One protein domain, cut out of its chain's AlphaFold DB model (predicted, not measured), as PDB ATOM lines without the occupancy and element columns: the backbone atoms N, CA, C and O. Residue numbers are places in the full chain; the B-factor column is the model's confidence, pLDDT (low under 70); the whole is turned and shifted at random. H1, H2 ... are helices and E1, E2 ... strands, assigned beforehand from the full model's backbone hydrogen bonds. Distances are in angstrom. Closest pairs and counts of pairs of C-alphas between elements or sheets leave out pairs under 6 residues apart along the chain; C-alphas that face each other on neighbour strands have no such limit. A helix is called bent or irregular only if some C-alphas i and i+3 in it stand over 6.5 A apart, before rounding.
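What this domain is: This is residues 4 to 83 of the 83 residues of an uncharacterized protein of archaeon (UniProt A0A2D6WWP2). A strongly twisted sheet of three long antiparallel strands, E2, E1 and E3, makes one layer, and the long helix H2 runs along one face of it as the second. The short helix H1 only grazes the sheet, beside the edge strand E2, and residues 11 to 30, a long stretch with no named element, lead from H1 to the first strand, E1. The printed part has 80 residues, with two named helices and three named strands in the order H1, E1, E2, H2, E3, and its class is mixed, helices and strands. The whole is compact, with a radius of gyration of the C-alphas of 12.4 A, and elongated, spanning 37 by 21 by 19 A.

Where its parts are: H1 is residues 4 to 10 and begins at C-alpha 4, (123.279, 113.211, 136.205). E1 is residues 31 to 39, 25.4 A from first to last C-alpha. E2 is residues 43 to 52, 25.5 A long, and bends by 53 degrees at residue 47. H2 is residues 54 to 70, 25.6 A long, beginning at C-alpha 54, (105.355, 126.442, 132.447); it is irregular, with C-alphas 55 and 58 7.1 A apart. E3 is residues 75 to 82, 23.3 A long, and ends at C-alpha 82, (110.001, 127.603, 123.600).

How they stand to each other: E1 is the inner strand. E1 and E2 form a hairpin, antiparallel at 157 degrees, with N 33 and O 50 within hydrogen-bond range at 2.7 A. E1 and E3 are antiparallel at 156 degrees, with N 32 and O 81 at 2.8 A. E2, H2 and E3 make a split strand-helix-strand unit, two strands running the same way with E1 between them, and its crossover is right-handed. H2 is on the sheet at a height of 8.9 A, and on the local plane it runs along E1 at 6 degrees. The closest C-alphas of H2 and E3 are those of Lys 68 and Val 76, 6.5 A apart. H1 only grazes the sheet with residues 4 to 8; its closest C-alpha pair with E2 is Phe 4 and Leu 47, 6.6 A. H1 and H2 only just touch, with 3 pairs of C-alphas within 8 A, made by residues 63 to 67 of H2 alone; the closest are Met 6 and Ile 67, 7.5 A. They run opposite ways at a steep tilt of 43 degrees. In H1 every O i to N i+4 pair is within hydrogen-bond range; in H2, 11 of 13 are.

The domain as a whole: The C-alphas farthest apart are those of Asn 26 and Arg 41, 38.8 A. The printed part has no cut and ends at the chain's last residue, 83. The link from H1 to E1 is long, 20 residues; the other three are tight. The mean pLDDT of the printed part is 86.3, and residue 16 alone is under 70.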
ATOM      1  N   PHE A   4     124.227 113.986 136.999       82.50
ATOM      2  CA  PHE A   4     123.279 113.211 136.205       82.50
ATOM      3  C   PHE A   4     122.309 112.408 137.084       82.50
ATOM      4  O   PHE A   4     121.108 112.415 136.829       82.50
ATOM      5  N   GLU A   5     122.800 111.789 138.163       85.75
ATOM      6  CA  GLU A   5     121.952 111.079 139.133       85.75
ATOM      7  C   GLU A   5     120.940 112.025 139.799       85.75
ATOM      8  O   GLU A   5     119.762 111.692 139.867       85.75
ATOM      9  N   MET A   6     121.350 113.242 140.182       86.19
ATOM     10  CA  MET A   6     120.434 114.246 140.756       86.19
ATOM     11  C   MET A   6     119.302 114.642 139.794       86.19
ATOM     12  O   MET A   6     118.164 114.867 140.216       86.19
ATOM     13  N   ILE A   7     119.602 114.728 138.494       85.94
ATOM     14  CA  ILE A   7     118.603 115.026 137.460       85.94
ATOM     15  C   ILE A   7     117.602 113.869 137.349       85.94
ATOM     16  O   ILE A   7     116.400 114.121 137.336       85.94
ATOM     17  N   LEU A   8     118.065 112.615 137.330       86.62
ATOM     18  CA  LEU A   8     117.198 111.426 137.259       86.62
ATOM     19  C   LEU A   8     116.356 111.206 138.529       86.62
ATOM     20  O   LEU A   8     115.239 110.677 138.479       86.62
ATOM     21  N   GLU A   9     116.861 111.620 139.688       87.81
ATOM     22  CA  GLU A   9     116.085 111.627 140.929       87.81
ATOM     23  C   GLU A   9     114.936 112.636 140.884       87.81
ATOM     24  O   GLU A   9     113.882 112.380 141.468       87.81
ATOM     25  N   SER A  10     115.094 113.726 140.136       86.31
ATOM     26  CA  SER A  10     114.107 114.804 140.082       86.31
ATOM     27  C   SER A  10     113.147 114.704 138.893       86.31
ATOM     28  O   SER A  10     111.981 115.066 139.011       86.31
ATOM     29  N   PHE A  11     113.603 114.173 137.757       89.38
ATOM     30  CA  PHE A  11     112.861 114.163 136.496       89.38
ATOM     31  C   PHE A  11     112.834 112.773 135.857       89.38
ATOM     32  O   PHE A  11     113.799 112.015 135.939       89.38
ATOM     33  N   ASP A  12     111.738 112.447 135.170       89.25
ATOM     34  CA  ASP A  12     111.659 111.278 134.294       89.25
ATOM     35  C   ASP A  12     111.938 111.676 132.840       89.25
ATOM     36  O   ASP A  12     111.046 112.070 132.087       89.25
ATOM     37  N   ILE A  13     113.201 111.547 132.433       85.19
ATOM     38  CA  ILE A  13     113.655 111.874 131.073       85.19
ATOM     39  C   ILE A  13     113.183 110.867 130.009       85.19
ATOM     40  O   ILE A  13     113.320 111.123 128.815       85.19
ATOM     41  N   ARG A  14     112.609 109.720 130.410       84.25
ATOM     42  CA  ARG A  14     112.095 108.693 129.480       84.25
ATOM     43  C   ARG A  14     110.748 109.073 128.874       84.25
ATOM     44  O   ARG A  14     110.284 108.411 127.955       84.25
ATOM     45  N   LYS A  15     110.141 110.158 129.355       79.94
ATOM     46  CA  LYS A  15     108.883 110.727 128.863       79.94
ATOM     47  C   LYS A  15     108.981 111.376 127.463       79.94
ATOM     48  O   LYS A  15     108.035 112.034 127.045       79.94
ATOM     49  N   LEU A  16     110.118 111.190 126.767       67.94
ATOM     50  CA  LEU A  16     110.385 111.450 125.339       67.94
ATOM     51  C   LEU A  16     109.451 112.505 124.731       67.94
ATOM     52  O   LEU A  16     108.493 112.126 124.071       67.94
ATOM     53  N   ASN A  17     109.718 113.784 125.043       76.44
ATOM     54  CA  ASN A  17     109.121 115.041 124.540       76.44
ATOM     55  C   ASN A  17     107.588 115.191 124.445       76.44
ATOM     56  O   ASN A  17     107.112 116.275 124.123       76.44
ATOM     57  N   THR A  18     106.819 114.156 124.759       81.19
ATOM     58  CA  THR A  18     105.358 114.119 124.605       81.19
ATOM     59  C   THR A  18     104.634 114.636 125.839       81.19
ATOM     60  O   THR A  18     103.571 115.243 125.729       81.19
ATOM     61  N   ILE A  19     105.228 114.437 127.016       91.12
ATOM     62  CA  ILE A  19     104.707 114.907 128.298       91.12
ATOM     63  C   ILE A  19     105.834 115.516 129.139       91.12
ATOM     64  O   ILE A  19     107.011 115.169 128.998       91.12
ATOM     65  N   CYS A  20     105.457 116.435 130.027       93.56
ATOM     66  CA  CYS A  20     106.361 117.078 130.972       93.56
ATOM     67  C   CYS A  20     107.212 116.039 131.727       93.56
ATOM     68  O   CYS A  20     106.701 115.044 132.239       93.56
ATOM     69  N   ASN A  21     108.520 116.279 131.810       93.38
ATOM     70  CA  ASN A  21     109.491 115.390 132.446       93.38
ATOM     71  C   ASN A  21     109.475 115.476 133.979       93.38
ATOM     72  O   ASN A  21     110.163 114.695 134.631       93.38
ATOM     73  N   GLU A  22     108.689 116.372 134.578       91.81
ATOM     74  CA  GLU A  22     108.352 116.260 136.001       91.81
ATOM     75  C   GLU A  22     107.619 114.919 136.229       91.81
ATOM     76  O   GLU A  22     106.791 114.495 135.415       91.81
ATOM     77  N   LYS A  23     107.992 114.181 137.281       89.00
ATOM     78  CA  LYS A  23     107.620 112.767 137.459       89.00
ATOM     79  C   LYS A  23     106.109 112.566 137.562       89.00
ATOM     80  O   LYS A  23     105.587 111.634 136.947       89.00
ATOM     81  N   SER A  24     105.415 113.456 138.258       88.62
ATOM     82  CA  SER A  24     103.974 113.391 138.512       88.62
ATOM     83  C   SER A  24     103.132 114.218 137.533       88.62
ATOM     84  O   SER A  24     101.903 114.184 137.596       88.62
ATOM     85  N   CYS A  25     103.761 114.926 136.597       90.81
ATOM     86  CA  CYS A  25     103.083 115.736 135.598       90.81
ATOM     87  C   CYS A  25     102.750 114.948 134.319       90.81
ATOM     88  O   CYS A  25     103.558 114.160 133.818       90.81
ATOM     89  N   ASN A  26     101.566 115.224 133.760       91.12
ATOM     90  CA  ASN A  26     101.087 114.706 132.471       91.12
ATOM     91  C   ASN A  26     100.735 115.828 131.476       91.12
ATOM     92  O   ASN A  26     100.099 115.580 130.456       91.12
ATOM     93  N   SER A  27     101.101 117.076 131.782       93.56
ATOM     94  CA  SER A  27     100.862 118.217 130.897       93.56
ATOM     95  C   SER A  27     101.761 118.159 129.665       93.56
ATOM     96  O   SER A  27     102.877 117.636 129.721       93.56
ATOM     97  N   ILE A  28     101.290 118.761 128.575       92.94
ATOM     98  CA  ILE A  28     102.091 118.979 127.370       92.94
ATOM     99  C   ILE A  28     103.244 119.935 127.728       92.94
ATOM    100  O   ILE A  28     103.001 120.957 128.382       92.94
ATOM    101  N   PRO A  29     104.494 119.613 127.365       94.12
ATOM    102  CA  PRO A  29     105.615 120.510 127.589       94.12
ATOM    103  C   PRO A  29     105.513 121.733 126.670       94.12
ATOM    104  O   PRO A  29     105.178 121.614 125.498       94.12
ATOM    105  N   THR A  30     105.834 122.903 127.211       94.94
ATOM    106  CA  THR A  30     105.869 124.186 126.485       94.94
ATOM    107  C   THR A  30     107.296 124.668 126.258       94.94
ATOM    108  O   THR A  30     107.542 125.532 125.426       94.94
ATOM    109  N   LYS A  31     108.253 124.106 127.003       93.75
ATOM    110  CA  LYS A  31     109.663 124.475 126.968       93.75
ATOM    111  C   LYS A  31     110.535 123.233 126.894       93.75
ATOM    112  O   LYS A  31     110.270 122.227 127.558       93.75
ATOM    113  N   LYS A  32     111.632 123.333 126.154       92.00
ATOM    114  CA  LYS A  32     112.777 122.434 126.251       92.00
ATOM    115  C   LYS A  32     113.899 123.145 126.994       92.00
ATOM    116  O   LYS A  32     114.241 124.281 126.684       92.00
ATOM    117  N   ILE A  33     114.464 122.464 127.981       90.88
ATOM    118  CA  ILE A  33     115.560 122.952 128.802       90.88
ATOM    119  C   ILE A  33     116.742 122.013 128.623       90.88
ATOM    120  O   ILE A  33     116.708 120.868 129.075       90.88
ATOM    121  N   ASP A  34     117.791 122.502 127.978       90.00
ATOM    122  CA  ASP A  34     119.036 121.757 127.837       90.00
ATOM    123  C   ASP A  34     119.944 122.081 129.018       90.00
ATOM    124  O   ASP A  34     120.386 123.216 129.191       90.00
ATOM    125  N   LEU A  35     120.212 121.069 129.840       88.12
ATOM    126  CA  LEU A  35     121.160 121.132 130.940       88.12
ATOM    127  C   LEU A  35     122.524 120.693 130.437       88.12
ATOM    128  O   LEU A  35     122.673 119.608 129.869       88.12
ATOM    129  N   TYR A  36     123.540 121.507 130.684       88.25
ATOM    130  CA  TYR A  36     124.895 121.212 130.243       88.25
ATOM    131  C   TYR A  36     125.921 121.509 131.320       88.25
ATOM    132  O   TYR A  36     125.722 122.350 132.191       88.25
ATOM    133  N   GLN A  37     127.039 120.804 131.218       86.50
ATOM    134  CA  GLN A  37     128.231 121.001 132.018       86.50
ATOM    135  C   GLN A  37     129.352 121.540 131.131       86.50
ATOM    136  O   GLN A  37     129.572 121.030 130.030       86.50
ATOM    137  N   TYR A  38     130.101 122.527 131.622       82.00
ATOM    138  CA  TYR A  38     131.366 122.904 130.992       82.00
ATOM    139  C   TYR A  38     132.513 122.046 131.517       82.00
ATOM    140  O   TYR A  38     132.760 121.960 132.721       82.00
ATOM    141  N   GLU A  39     133.256 121.450 130.591       79.56
ATOM    142  CA  GLU A  39     134.521 120.781 130.861       79.56
ATOM    143  C   GLU A  39     135.655 121.611 130.246       79.56
ATOM    144  O   GLU A  39     135.654 121.854 129.039       79.56
ATOM    145  N   MET A  40     136.663 122.002 131.043       72.00
ATOM    146  CA  MET A  40     137.761 122.886 130.597       72.00
ATOM    147  C   MET A  40     138.455 122.437 129.297       72.00
ATOM    148  O   MET A  40     138.998 123.269 128.582       72.00
ATOM    149  N   ARG A  41     138.458 121.133 128.987       76.50
ATOM    150  CA  ARG A  41     139.127 120.570 127.798       76.50
ATOM    151  C   ARG A  41     138.194 120.216 126.642       76.50
ATOM    152  O   ARG A  41     138.672 120.075 125.524       76.50
ATOM    153  N   LYS A  42     136.902 120.004 126.902       76.19
ATOM    154  CA  LYS A  42     135.938 119.498 125.904       76.19
ATOM    155  C   LYS A  42     134.839 120.505 125.568       76.19
ATOM    156  O   LYS A  42     134.040 120.248 124.675       76.19
ATOM    157  N   GLY A  43     134.809 121.645 126.257       81.62
ATOM    158  CA  GLY A  43     133.779 122.656 126.082       81.62
ATOM    159  C   GLY A  43     132.457 122.234 126.718       81.62
ATOM    160  O   GLY A  43     132.430 121.639 127.797       81.62
ATOM    161  N   LYS A  44     131.354 122.589 126.061       83.56
ATOM    162  CA  LYS A  44     129.989 122.344 126.530       83.56
ATOM    163  C   LYS A  44     129.592 120.889 126.281       83.56
ATOM    164  O   LYS A  44     129.577 120.439 125.139       83.56
ATOM    165  N   LYS A  45     129.213 120.172 127.337       85.69
ATOM    166  CA  LYS A  45     128.663 118.815 127.267       85.69
ATOM    167  C   LYS A  45     127.218 118.819 127.746       85.69
ATOM    168  O   LYS A  45     126.954 119.162 128.895       85.69
ATOM    169  N   ILE A  46     126.292 118.407 126.883       84.38
ATOM    170  CA  ILE A  46     124.883 118.241 127.258       84.38
ATOM    171  C   ILE A  46     124.773 117.057 128.225       84.38
ATOM    172  O   ILE A  46     125.266 115.966 127.942       84.38
ATOM    173  N   LEU A  47     124.154 117.296 129.379       86.88
ATOM    174  CA  LEU A  47     123.881 116.295 130.407       86.88
ATOM    175  C   LEU A  47     122.491 115.686 130.237       86.88
ATOM    176  O   LEU A  47     122.333 114.473 130.345       86.88
ATOM    177  N   ALA A  48     121.491 116.533 130.001       87.19
ATOM    178  CA  ALA A  48     120.105 116.128 129.836       87.19
ATOM    179  C   ALA A  48     119.324 117.203 129.078       87.19
ATOM    180  O   ALA A  48     119.621 118.390 129.192       87.19
ATOM    181  N   SER A  49     118.289 116.774 128.366       90.00
ATOM    182  CA  SER A  49     117.297 117.646 127.741       90.00
ATOM    183  C   SER A  49     115.948 117.381 128.393       90.00
ATOM    184  O   SER A  49     115.415 116.278 128.275       90.00
ATOM    185  N   LEU A  50     115.408 118.375 129.091       91.75
ATOM    186  CA  LEU A  50     114.138 118.282 129.801       91.75
ATOM    187  C   LEU A  50     113.035 118.975 129.005       91.75
ATOM    188  O   LEU A  50     113.181 120.127 128.622       91.75
ATOM    189  N   HIS A  51     111.913 118.305 128.800       94.06
ATOM    190  CA  HIS A  51     110.696 118.881 128.235       94.06
ATOM    191  C   HIS A  51     109.743 119.183 129.383       94.06
ATOM    192  O   HIS A  51     109.352 118.274 130.109       94.06
ATOM    193  N   ILE A  52     109.426 120.453 129.611       94.56
ATOM    194  CA  ILE A  52     108.802 120.933 130.847       94.56
ATOM    195  C   ILE A  52     107.665 121.894 130.496       94.56
ATOM    196  O   ILE A  52     107.766 122.664 129.544       94.56
ATOM    197  N   CYS A  53     106.564 121.839 131.244       94.44
ATOM    198  CA  CYS A  53     105.489 122.826 131.142       94.44
ATOM    199  C   CYS A  53     105.760 124.043 132.040       94.44
ATOM    200  O   CYS A  53     106.506 123.960 133.019       94.44
ATOM    201  N   ASP A  54     105.115 125.170 131.750       93.06
ATOM    202  CA  ASP A  54     105.355 126.442 132.447       93.06
ATOM    203  C   ASP A  54     105.224 126.357 133.973       93.06
ATOM    204  O   ASP A  54     105.997 126.991 134.695       93.06
ATOM    205  N   SER A  55     104.300 125.532 134.479       93.44
ATOM    206  CA  SER A  55     104.092 125.360 135.920       93.44
ATOM    207  C   SER A  55     105.312 124.781 136.637       93.44
ATOM    208  O   SER A  55     105.559 125.132 137.787       93.44
ATOM    209  N   HIS A  56     106.094 123.937 135.958       94.06
ATOM    210  CA  HIS A  56     107.246 123.239 136.535       94.06
ATOM    211  C   HIS A  56     108.588 123.857 136.128       94.06
ATOM    212  O   HIS A  56     109.642 123.408 136.576       94.06
ATOM    213  N   PHE A  57     108.583 124.932 135.332       90.50
ATOM    214  CA  PHE A  57     109.811 125.638 134.961       90.50
ATOM    215  C   PHE A  57     110.612 126.085 136.195       90.50
ATOM    216  O   PHE A  57     111.833 125.924 136.250       90.50
ATOM    217  N   ARG A  58     109.919 126.593 137.226       89.62
ATOM    218  CA  ARG A  58     110.551 127.021 138.486       89.62
ATOM    219  C   ARG A  58     111.240 125.876 139.224       89.62
ATOM    220  O   ARG A  58     112.254 126.119 139.872       89.62
ATOM    221  N   ASP A  59     110.735 124.652 139.119       87.75
ATOM    222  CA  ASP A  59     111.335 123.503 139.798       87.75
ATOM    223  C   ASP A  59     112.659 123.111 139.142       87.75
ATOM    224  O   ASP A  59     113.638 122.837 139.837       87.75
ATOM    225  N   VAL A  60     112.748 123.221 137.814       86.88
ATOM    226  CA  VAL A  60     114.021 123.054 137.098       86.88
ATOM    227  C   VAL A  60     115.045 124.092 137.533       86.88
ATOM    228  O   VAL A  60     116.199 123.742 137.772       86.88
ATOM    229  N   VAL A  61     114.641 125.358 137.677       87.62
ATOM    230  CA  VAL A  61     115.539 126.423 138.152       87.62
ATOM    231  C   VAL A  61     116.114 126.076 139.526       87.62
ATOM    232  O   VAL A  61     117.336 126.081 139.676       87.62
ATOM    233  N   LYS A  62     115.259 125.687 140.481       89.50
ATOM    234  CA  LYS A  62     115.679 125.295 141.836       89.50
ATOM    235  C   LYS A  62     116.637 124.105 141.829       89.50
ATOM    236  O   LYS A  62     117.610 124.088 142.574       89.50
ATOM    237  N   ILE A  63     116.382 123.102 140.990       86.62
ATOM    238  CA  ILE A  63     117.246 121.919 140.907       86.62
ATOM    239  C   ILE A  63     118.611 122.277 140.319       86.62
ATOM    240  O   ILE A  63     119.629 121.806 140.821       86.62
ATOM    241  N   VAL A  64     118.664 123.146 139.306       86.69
ATOM    242  CA  VAL A  64     119.936 123.646 138.762       86.69
ATOM    243  C   VAL A  64     120.730 124.410 139.824       86.69
ATOM    244  O   VAL A  64     121.943 124.228 139.920       86.69
ATOM    245  N   GLU A  65     120.071 125.232 140.639       88.81
ATOM    246  CA  GLU A  65     120.704 125.937 141.761       88.81
ATOM    247  C   GLU A  65     121.247 124.954 142.806       88.81
ATOM    248  O   GLU A  65     122.431 125.011 143.138       88.81
ATOM    249  N   LEU A  66     120.449 123.966 143.217       88.00
ATOM    250  CA  LEU A  66     120.875 122.917 144.148       88.00
ATOM    251  C   LEU A  66     122.077 122.118 143.617       88.00
ATOM    252  O   LEU A  66     122.985 121.754 144.367       88.00
ATOM    253  N   ILE A  67     122.095 121.826 142.315       85.44
ATOM    254  CA  ILE A  67     123.211 121.144 141.654       85.44
ATOM    255  C   ILE A  67     124.486 121.989 141.750       85.44
ATOM    256  O   ILE A  67     125.536 121.436 142.089       85.44
ATOM    257  N   LYS A  68     124.397 123.300 141.481       85.31
ATOM    258  CA  LYS A  68     125.522 124.245 141.583       85.31
ATOM    259  C   LYS A  68     126.058 124.329 143.010       85.31
ATOM    260  O   LYS A  68     127.269 124.256 143.201       85.31
ATOM    261  N   GLU A  69     125.174 124.418 144.001       87.81
ATOM    262  CA  GLU A  69     125.549 124.466 145.420       87.81
ATOM    263  C   GLU A  69     126.273 123.193 145.867       87.81
ATOM    264  O   GLU A  69     127.314 123.257 146.522       87.81
ATOM    265  N   LYS A  70     125.759 122.019 145.479       85.56
ATOM    266  CA  LYS A  70     126.362 120.731 145.849       85.56
ATOM    267  C   LYS A  70     127.631 120.410 145.060       85.56
ATOM    268  O   LYS A  70     128.431 119.590 145.508       85.56
ATOM    269  N   ASN A  71     127.829 121.031 143.897       81.19
ATOM    270  CA  ASN A  71     128.946 120.753 142.999       81.19
ATOM    271  C   ASN A  71     129.609 122.057 142.520       81.19
ATOM    272  O   ASN A  71     129.595 122.342 141.323       81.19
ATOM    273  N   PRO A  72     130.273 122.825 143.402       74.19
ATOM    274  CA  PRO A  72     130.808 124.150 143.062       74.19
ATOM    275  C   PRO A  72     131.911 124.122 141.989       74.19
ATOM    276  O   PRO A  72     132.212 125.136 141.370       74.19
ATOM    277  N   LYS A  73     132.524 122.954 141.746       70.94
ATOM    278  CA  LYS A  73     133.518 122.746 140.679       70.94
ATOM    279  C   LYS A  73     132.885 122.465 139.311       70.94
ATOM    280  O   LYS A  73     133.605 122.381 138.320       70.94
ATOM    281  N   VAL A  74     131.571 122.264 139.261       70.38
ATOM    282  CA  VAL A  74     130.834 121.937 138.045       70.38
ATOM    283  C   VAL A  74     130.045 123.164 137.616       70.38
ATOM    284  O   VAL A  74     129.102 123.585 138.278       70.38
ATOM    285  N   ILE A  75     130.421 123.729 136.473       72.31
ATOM    286  CA  ILE A  75     129.648 124.804 135.857       72.31
ATOM    287  C   ILE A  75     128.484 124.141 135.127       72.31
ATOM    288  O   ILE A  75     128.669 123.602 134.035       72.31
ATOM    289  N   VAL A  76     127.315 124.145 135.764       79.50
ATOM    290  CA  VAL A  76     126.052 123.721 135.154       79.50
ATOM    291  C   VAL A  76     125.287 124.947 134.710       79.50
ATOM    292  O   VAL A  76     125.194 125.918 135.455       79.50
ATOM    293  N   ASP A  77     124.716 124.917 133.520       80.00
ATOM    294  CA  ASP A  77     123.866 125.999 133.049       80.00
ATOM    295  C   ASP A  77     122.733 125.451 132.172       80.00
ATOM    296  O   ASP A  77     122.670 124.238 131.927       80.00
ATOM    297  N   LYS A  78     121.779 126.317 131.823       84.56
ATOM    298  CA  LYS A  78     120.544 125.938 131.139       84.56
ATOM    299  C   LYS A  78     120.261 126.840 129.941       84.56
ATOM    300  O   LYS A  78     120.236 128.057 130.083       84.56
ATOM    301  N   ASP A  79     119.939 126.226 128.809       85.50
ATOM    302  CA  ASP A  79     119.308 126.922 127.685       85.50
ATOM    303  C   ASP A  79     117.817 126.621 127.697       85.50
ATOM    304  O   ASP A  79     117.424 125.478 127.931       85.50
ATOM    305  N   VAL A  80     116.991 127.635 127.440       88.38
ATOM    306  CA  VAL A  80     115.531 127.500 127.379       88.38
ATOM    307  C   VAL A  80     115.077 127.760 125.950       88.38
ATOM    308  O   VAL A  80     115.405 128.792 125.371       88.38
ATOM    309  N   ILE A  81     114.323 126.816 125.398       89.25
ATOM    310  CA  ILE A  81     113.739 126.869 124.060       89.25
ATOM    311  C   ILE A  81     112.224 126.755 124.227       89.25
ATOM    312  O   ILE A  81     111.756 125.796 124.839       89.25
ATOM    313  N   GLU A  82     111.464 127.716 123.704       88.31
ATOM    314  CA  GLU A  82     110.001 127.603 123.600       88.31
ATOM    315  C   GLU A  82     109.648 126.620 122.466       88.31
ATOM    316  O   GLU A  82     110.303 126.642 121.418       88.31
ATOM    317  N   LEU A  83     108.676 125.731 122.702       84.44
ATOM    318  CA  LEU A  83     108.261 124.662 121.778       84.44
ATOM    319  C   LEU A  83     107.104 125.066 120.858       84.44
ATOM    320  O   LEU A  83     106.254 125.878 121.284       84.44
TER     321      LEU A  83